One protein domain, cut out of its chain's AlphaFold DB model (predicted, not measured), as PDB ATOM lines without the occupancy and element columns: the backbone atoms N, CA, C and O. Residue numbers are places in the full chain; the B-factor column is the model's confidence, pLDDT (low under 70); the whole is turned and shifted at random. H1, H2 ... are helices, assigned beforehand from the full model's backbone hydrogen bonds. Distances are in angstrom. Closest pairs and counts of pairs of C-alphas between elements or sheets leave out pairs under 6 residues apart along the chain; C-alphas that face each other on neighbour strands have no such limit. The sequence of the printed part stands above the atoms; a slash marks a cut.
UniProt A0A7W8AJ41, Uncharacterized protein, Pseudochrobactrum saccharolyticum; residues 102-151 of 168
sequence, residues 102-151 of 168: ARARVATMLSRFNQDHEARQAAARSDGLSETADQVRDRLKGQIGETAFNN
ATOM      1  N   ALA A 102      38.770   4.703 -52.353       81.25
ATOM      2  CA  ALA A 102      38.265   3.583 -51.565       81.25
ATOM      3  C   ALA A 102      38.378   3.865 -50.060       81.25
ATOM      4  O   ALA A 102      37.460   3.548 -49.307       81.25
ATOM      5  N   ARG A 103      39.465   4.519 -49.622       82.69
ATOM      6  CA  ARG A 103      39.632   4.948 -48.223       82.69
ATOM      7  C   ARG A 103      38.579   5.978 -47.823       82.69
ATOM      8  O   ARG A 103      38.009   5.848 -46.745       82.69
ATOM      9  N   ALA A 104      38.282   6.944 -48.694       86.06
ATOM     10  CA  ALA A 104      37.236   7.935 -48.452       86.06
ATOM     11  C   ALA A 104      35.855   7.276 -48.298       86.06
ATOM     12  O   ALA A 104      35.156   7.549 -47.325       86.06
ATOM     13  N   ARG A 105      35.500   6.325 -49.178       86.69
ATOM     14  CA  ARG A 105      34.243   5.558 -49.067       86.69
ATOM     15  C   ARG A 105      34.136   4.792 -47.747       86.69
ATOM     16  O   ARG A 105      33.084   4.815 -47.109       86.69
ATOM     17  N   VAL A 106      35.218   4.134 -47.325       87.31
ATOM     18  CA  VAL A 106      35.263   3.411 -46.045       87.31
ATOM     19  C   VAL A 106      35.140   4.371 -44.863       87.31
ATOM     20  O   VAL A 106      34.375   4.086 -43.948       87.31
ATOM     21  N   ALA A 107      35.816   5.522 -44.890       89.31
ATOM     22  CA  ALA A 107      35.717   6.529 -43.834       89.31
ATOM     23  C   ALA A 107      34.284   7.067 -43.688       89.31
ATOM     24  O   ALA A 107      33.785   7.197 -42.572       89.31
ATOM     25  N   THR A 108      33.587   7.313 -44.803       92.50
ATOM     26  CA  THR A 108      32.178   7.730 -44.774       92.50
ATOM     27  C   THR A 108      31.272   6.637 -44.209       92.50
ATOM     28  O   THR A 108      30.422   6.932 -43.372       92.50
ATOM     29  N   MET A 109      31.450   5.377 -44.626       92.25
ATOM     30  CA  MET A 109      30.668   4.260 -44.080       92.25
ATOM     31  C   MET A 109      30.920   4.056 -42.586       92.25
ATOM     32  O   MET A 109      29.967   3.873 -41.835       92.25
ATOM     33  N   LEU A 110      32.179   4.135 -42.149       91.94
ATOM     34  CA  LEU A 110      32.544   4.000 -40.742       91.94
ATOM     35  C   LEU A 110      31.968   5.141 -39.897       91.94
ATOM     36  O   LEU A 110      31.437   4.890 -38.824       91.94
ATOM     37  N   SER A 111      32.016   6.377 -40.400       92.00
ATOM     38  CA  SER A 111      31.416   7.533 -39.725       92.00
ATOM     39  C   SER A 111      29.908   7.353 -39.531       92.00
ATOM     40  O   SER A 111      29.413   7.509 -38.417       92.00
ATOM     41  N   ARG A 112      29.188   6.911 -40.573       93.25
ATOM     42  CA  ARG A 112      27.752   6.593 -40.475       93.25
ATOM     43  C   ARG A 112      27.476   5.475 -39.475       93.25
ATOM     44  O   ARG A 112      26.587   5.608 -38.645       93.25
ATOM     45  N   PHE A 113      28.258   4.399 -39.523       93.31
ATOM     46  CA  PHE A 113      28.117   3.290 -38.583       93.31
ATOM     47  C   PHE A 113      28.325   3.741 -37.132       93.31
ATOM     48  O   PHE A 113      27.544   3.367 -36.260       93.31
ATOM     49  N   ASN A 114      29.346   4.562 -36.875       92.56
ATOM     50  CA  ASN A 114      29.624   5.083 -35.539       92.56
ATOM     51  C   ASN A 114      28.486   5.983 -35.045       92.56
ATOM     52  O   ASN A 114      28.051   5.821 -33.910       92.56
ATOM     53  N   GLN A 115      27.957   6.856 -35.905       91.00
ATOM     54  CA  GLN A 115      26.806   7.705 -35.584       91.00
ATOM     55  C   GLN A 115      25.558   6.876 -35.255       91.00
ATOM     56  O   GLN A 115      24.919   7.108 -34.232       91.00
ATOM     57  N   ASP A 116      25.239   5.869 -36.073       91.00
ATOM     58  CA  ASP A 116      24.106   4.970 -35.828       91.00
ATOM     59  C   ASP A 116      24.283   4.177 -34.528       91.00
ATOM     60  O   ASP A 116      23.332   3.968 -33.772       91.00
ATOM     61  N   HIS A 117      25.503   3.719 -34.255       87.94
ATOM     62  CA  HIS A 117      25.823   2.982 -33.041       87.94
ATOM     63  C   HIS A 117      25.714   3.866 -31.792       87.94
ATOM     64  O   HIS A 117      25.113   3.447 -30.803       87.94
ATOM     65  N   GLU A 118      26.230   5.094 -31.838       87.88
ATOM     66  CA  GLU A 118      26.090   6.074 -30.758       87.88
ATOM     67  C   GLU A 118      24.627   6.450 -30.526       87.88
ATOM     68  O   GLU A 118      24.183   6.456 -29.380       87.88
ATOM     69  N   ALA A 119      23.852   6.676 -31.589       87.81
ATOM     70  CA  ALA A 119      22.424   6.960 -31.491       87.81
ATOM     71  C   ALA A 119      21.650   5.789 -30.864       87.81
ATOM     72  O   ALA A 119      20.821   6.003 -29.982       87.81
ATOM     73  N   ARG A 120      21.959   4.541 -31.249       84.88
ATOM     74  CA  ARG A 120      21.369   3.340 -30.630       84.88
ATOM     75  C   ARG A 120      21.761   3.189 -29.167       84.88
ATOM     76  O   ARG A 120      20.911   2.835 -28.358       84.88
ATOM     77  N   GLN A 121      23.017   3.461 -28.813       82.06
ATOM     78  CA  GLN A 121      23.433   3.449 -27.411       82.06
ATOM     79  C   GLN A 121      22.754   4.558 -26.607       82.06
ATOM     80  O   GLN A 121      22.341   4.316 -25.477       82.06
ATOM     81  N   ALA A 122      22.618   5.760 -27.168       80.94
ATOM     82  CA  ALA A 122      21.933   6.871 -26.521       80.94
ATOM     83  C   ALA A 122      20.442   6.565 -26.310       80.94
ATOM     84  O   ALA A 122      19.948   6.767 -25.205       80.94
ATOM     85  N   ALA A 123      19.769   5.995 -27.315       80.38
ATOM     86  CA  ALA A 123      18.385   5.533 -27.215       80.38
ATOM     87  C   ALA A 123      18.228   4.405 -26.179       80.38
ATOM     88  O   ALA A 123      17.352   4.452 -25.324       80.38
ATOM     89  N   ALA A 124      19.138   3.426 -26.165       75.94
ATOM     90  CA  ALA A 124      19.124   2.372 -25.151       75.94
ATOM     91  C   ALA A 124      19.324   2.925 -23.728       75.94
ATOM     92  O   ALA A 124      18.735   2.409 -22.781       75.94
ATOM     93  N   ARG A 125      20.136   3.979 -23.556       74.44
ATOM     94  CA  ARG A 125      20.298   4.671 -22.266       74.44
ATOM     95  C   ARG A 125      19.049   5.468 -21.885       74.44
ATOM     96  O   ARG A 125      18.683   5.450 -20.715       74.44
ATOM     97  N   SER A 126      18.397   6.146 -22.835       71.88
ATOM     98  CA  SER A 126      17.169   6.908 -22.563       71.88
ATOM     99  C   SER A 126      15.978   6.011 -22.236       71.88
ATOM    100  O   SER A 126      15.188   6.353 -21.364       71.88
ATOM    101  N   ASP A 127      15.890   4.845 -22.875       72.62
ATOM    102  CA  ASP A 127      14.809   3.872 -22.681       72.62
ATOM    103  C   ASP A 127      15.037   2.970 -21.450       72.62
ATOM    104  O   ASP A 127      14.273   2.036 -21.206       72.62
ATOM    105  N   GLY A 128      16.107   3.207 -20.676       65.75
ATOM    106  CA  GLY A 128      16.460   2.410 -19.494       65.75
ATOM    107  C   GLY A 128      16.911   0.975 -19.802       65.75
ATOM    108  O   GLY A 128      17.042   0.161 -18.893       65.75
ATOM    109  N   LEU A 129      17.158   0.655 -21.076       59.53
ATOM    110  CA  LEU A 129      17.598  -0.658 -21.573       59.53
ATOM    111  C   LEU A 129      19.122  -0.860 -21.475       59.53
ATOM    112  O   LEU A 129      19.608  -1.984 -21.584       59.53
ATOM    113  N   SER A 130      19.883   0.218 -21.277       61.28
ATOM    114  CA  SER A 130      21.326   0.212 -21.040       61.28
ATOM    115  C   SER A 130      21.611   0.654 -19.607       61.28
ATOM    116  O   SER A 130      21.693   1.852 -19.339       61.28
ATOM    117  N   GLU A 131      21.832  -0.302 -18.709       65.00
ATOM    118  CA  GLU A 131      22.279  -0.005 -17.348       65.00
ATOM    119  C   GLU A 131      23.760   0.401 -17.354       65.00
ATOM    120  O   GLU A 131      24.611  -0.271 -17.945       65.00
ATOM    121  N   THR A 132      24.094   1.513 -16.700       72.12
ATOM    122  CA  THR A 132      25.496   1.857 -16.429       72.12
ATOM    123  C   THR A 132      26.087   0.893 -15.398       72.12
ATOM    124  O   THR A 132      25.359   0.269 -14.629       72.12
ATOM    125  N   ALA A 133      27.418   0.773 -15.342       71.56
ATOM    126  CA  ALA A 133      28.080  -0.092 -14.360       71.56
ATOM    127  C   ALA A 133      27.649   0.223 -12.914       71.56
ATOM    128  O   ALA A 133      27.451  -0.694 -12.118       71.56
ATOM    129  N   ASP A 134      27.428   1.501 -12.602       75.19
ATOM    130  CA  ASP A 134      26.944   1.944 -11.293       75.19
ATOM    131  C   ASP A 134      25.473   1.566 -11.062       75.19
ATOM    132  O   ASP A 134      25.133   1.074  -9.991       75.19
ATOM    133  N   GLN A 135      24.612   1.671 -12.080       77.19
ATOM    134  CA  GLN A 135      23.213   1.230 -11.986       77.19
ATOM    135  C   GLN A 135      23.098  -0.286 -11.785       77.19
ATOM    136  O   GLN A 135      22.302  -0.744 -10.964       77.19
ATOM    137  N   VAL A 136      23.924  -1.073 -12.483       77.69
ATOM    138  CA  VAL A 136      24.020  -2.529 -12.280       77.69
ATOM    139  C   VAL A 136      24.451  -2.828 -10.843       77.69
ATOM    140  O   VAL A 136      23.865  -3.692 -10.186       77.69
ATOM    141  N   ARG A 137      25.454  -2.097 -10.342       79.12
ATOM    142  CA  ARG A 137      25.990  -2.236  -8.983       79.12
ATOM    143  C   ARG A 137      24.943  -1.925  -7.919       79.12
ATOM    144  O   ARG A 137      24.778  -2.715  -6.994       79.12
ATOM    145  N   ASP A 138      24.225  -0.818  -8.058       83.62
ATOM    146  CA  ASP A 138      23.211  -0.388  -7.095       83.62
ATOM    147  C   ASP A 138      21.986  -1.310  -7.109       83.62
ATOM    148  O   ASP A 138      21.478  -1.683  -6.049       83.62
ATOM    149  N   ARG A 139      21.570  -1.789  -8.290       84.12
ATOM    150  CA  ARG A 139      20.529  -2.821  -8.416       84.12
ATOM    151  C   ARG A 139      20.929  -4.117  -7.710       84.12
ATOM    152  O   ARG A 139      20.129  -4.674  -6.961       84.12
ATOM    153  N   LEU A 140      22.162  -4.586  -7.921       82.25
ATOM    154  CA  LEU A 140      22.690  -5.781  -7.256       82.25
ATOM    155  C   LEU A 140      22.723  -5.599  -5.737       82.25
ATOM    156  O   LEU A 140      22.211  -6.461  -5.025       82.25
ATOM    157  N   LYS A 141      23.235  -4.466  -5.238       85.00
ATOM    158  CA  LYS A 141      23.222  -4.130  -3.803       85.00
ATOM    159  C   LYS A 141      21.811  -4.167  -3.212       85.00
ATOM    160  O   LYS A 141      21.639  -4.690  -2.115       85.00
ATOM    161  N   GLY A 142      20.810  -3.660  -3.934       84.00
ATOM    162  CA  GLY A 142      19.409  -3.710  -3.507       84.00
ATOM    163  C   GLY A 142      18.812  -5.123  -3.479       84.00
ATOM    164  O   GLY A 142      17.980  -5.411  -2.627       84.00
ATOM    165  N   GLN A 143      19.245  -6.017  -4.375       85.50
ATOM    166  CA  GLN A 143      18.734  -7.393  -4.464       85.50
ATOM    167  C   GLN A 143      19.336  -8.342  -3.425       85.50
ATOM    168  O   GLN A 143      18.617  -9.176  -2.881       85.50
ATOM    169  N   ILE A 144      20.644  -8.245  -3.170       84.44
ATOM    170  CA  ILE A 144      21.351  -9.180  -2.274       84.44
ATOM    171  C   ILE A 144      21.674  -8.576  -0.903       84.44
ATOM    172  O   ILE A 144      22.074  -9.302   0.003       84.44
ATOM    173  N   GLY A 145      21.479  -7.266  -0.734       83.44
ATOM    174  CA  GLY A 145      21.850  -6.516   0.462       83.44
ATOM    175  C   GLY A 145      23.303  -6.030   0.422       83.44
ATOM    176  O   GLY A 145      24.208  -6.718  -0.055       83.44
ATOM    177  N   GLU A 146      23.544  -4.831   0.956       82.19
ATOM    178  CA  GLU A 146      24.846  -4.150   0.888       82.19
ATOM    179  C   GLU A 146      25.975  -4.937   1.578       82.19
ATOM    180  O   GLU A 146      27.094  -5.017   1.073       82.19
ATOM    181  N   THR A 147      25.667  -5.596   2.695       79.06
ATOM    182  CA  THR A 147      26.618  -6.432   3.439       79.06
ATOM    183  C   THR A 147      27.000  -7.703   2.687       79.06
ATOM    184  O   THR A 147      28.152  -8.120   2.752       79.06
ATOM    185  N   ALA A 148      26.072  -8.321   1.952       80.75
ATOM    186  CA  ALA A 148      26.373  -9.497   1.140       80.75
ATOM    187  C   ALA A 148      27.154  -9.113  -0.123       80.75
ATOM    188  O   ALA A 148      28.102  -9.805  -0.480       80.75
ATOM    189  N   PHE A 149      26.811  -7.982  -0.754       81.56
ATOM    190  CA  PHE A 149      27.510  -7.469  -1.937       81.56
ATOM    191  C   PHE A 149      28.983  -7.153  -1.651       81.56
ATOM    192  O   PHE A 149      29.858  -7.543  -2.418       81.56
ATOM    193  N   ASN A 150      29.271  -6.502  -0.521       82.88
ATOM    194  CA  ASN A 150      30.644  -6.158  -0.134       82.88
ATOM    195  C   ASN A 150      31.482  -7.374   0.310       82.88
ATOM    196  O   ASN A 150      32.699  -7.262   0.408       82.88
ATOM    197  N   ASN A 151      30.844  -8.521   0.567       83.06
ATOM    198  CA  ASN A 151      31.501  -9.778   0.939       83.06
ATOM    199  C   ASN A 151      31.638 -10.760  -0.239       83.06
ATOM    200  O   ASN A 151      32.038 -11.907  -0.031       83.06
TER     201      ASN A 151
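AT A GLANCE: This is residues 102 to 151 of the 168 residues of an uncharacterized protein of Pseudochrobactrum saccharolyticum (UniProt A0A7W8AJ41). One long, straight helix, H1, steps over through a short link to a shorter helix, H2, which carries on in much the same direction, and the tiny H3 ends the row with a turn. H1 makes most of the length, and its residues 102 to 120 stick out free. The printed part has 50 residues with three named helices, H1, H2 and H3 along the chain, and no named strand: all helix. It is an extended rod of 57 by 22 by 9 A, with a radius of gyration of the C-alphas of 18.2 A.

HOW THE PARTS SIT: H1, residues 102 to 126, touches no helix and is apart from H2, residues 133 to 144, and from H3, residues 146 to 149. H2, with residues 140 to 141 alone, and H3 only just touch, only at the corner by their tight link, with 3 pairs of C-alphas within 8 A; the closest C-alphas, of Lys 141 and Phe 149, are 5.7 A apart. In H1 and H2 every O i to N i+4 pair is within hydrogen-bond range; H3 is too short for such a pair.

IN THESE COORDINATES: H1 runs 36.0 A from C-alpha 102 at (38.265, 3.583, -51.565) to C-alpha 126, H2 16.6 A, and H3 5.1 A to C-alpha 149 at (27.510, -7.469, -1.937).

THE WHOLE: The C-alphas farthest apart, of Ala 102 and Thr 147, are 57.1 A apart. The printed part has no cut and no long link. Residues 128 to 131 have pLDDT under 70.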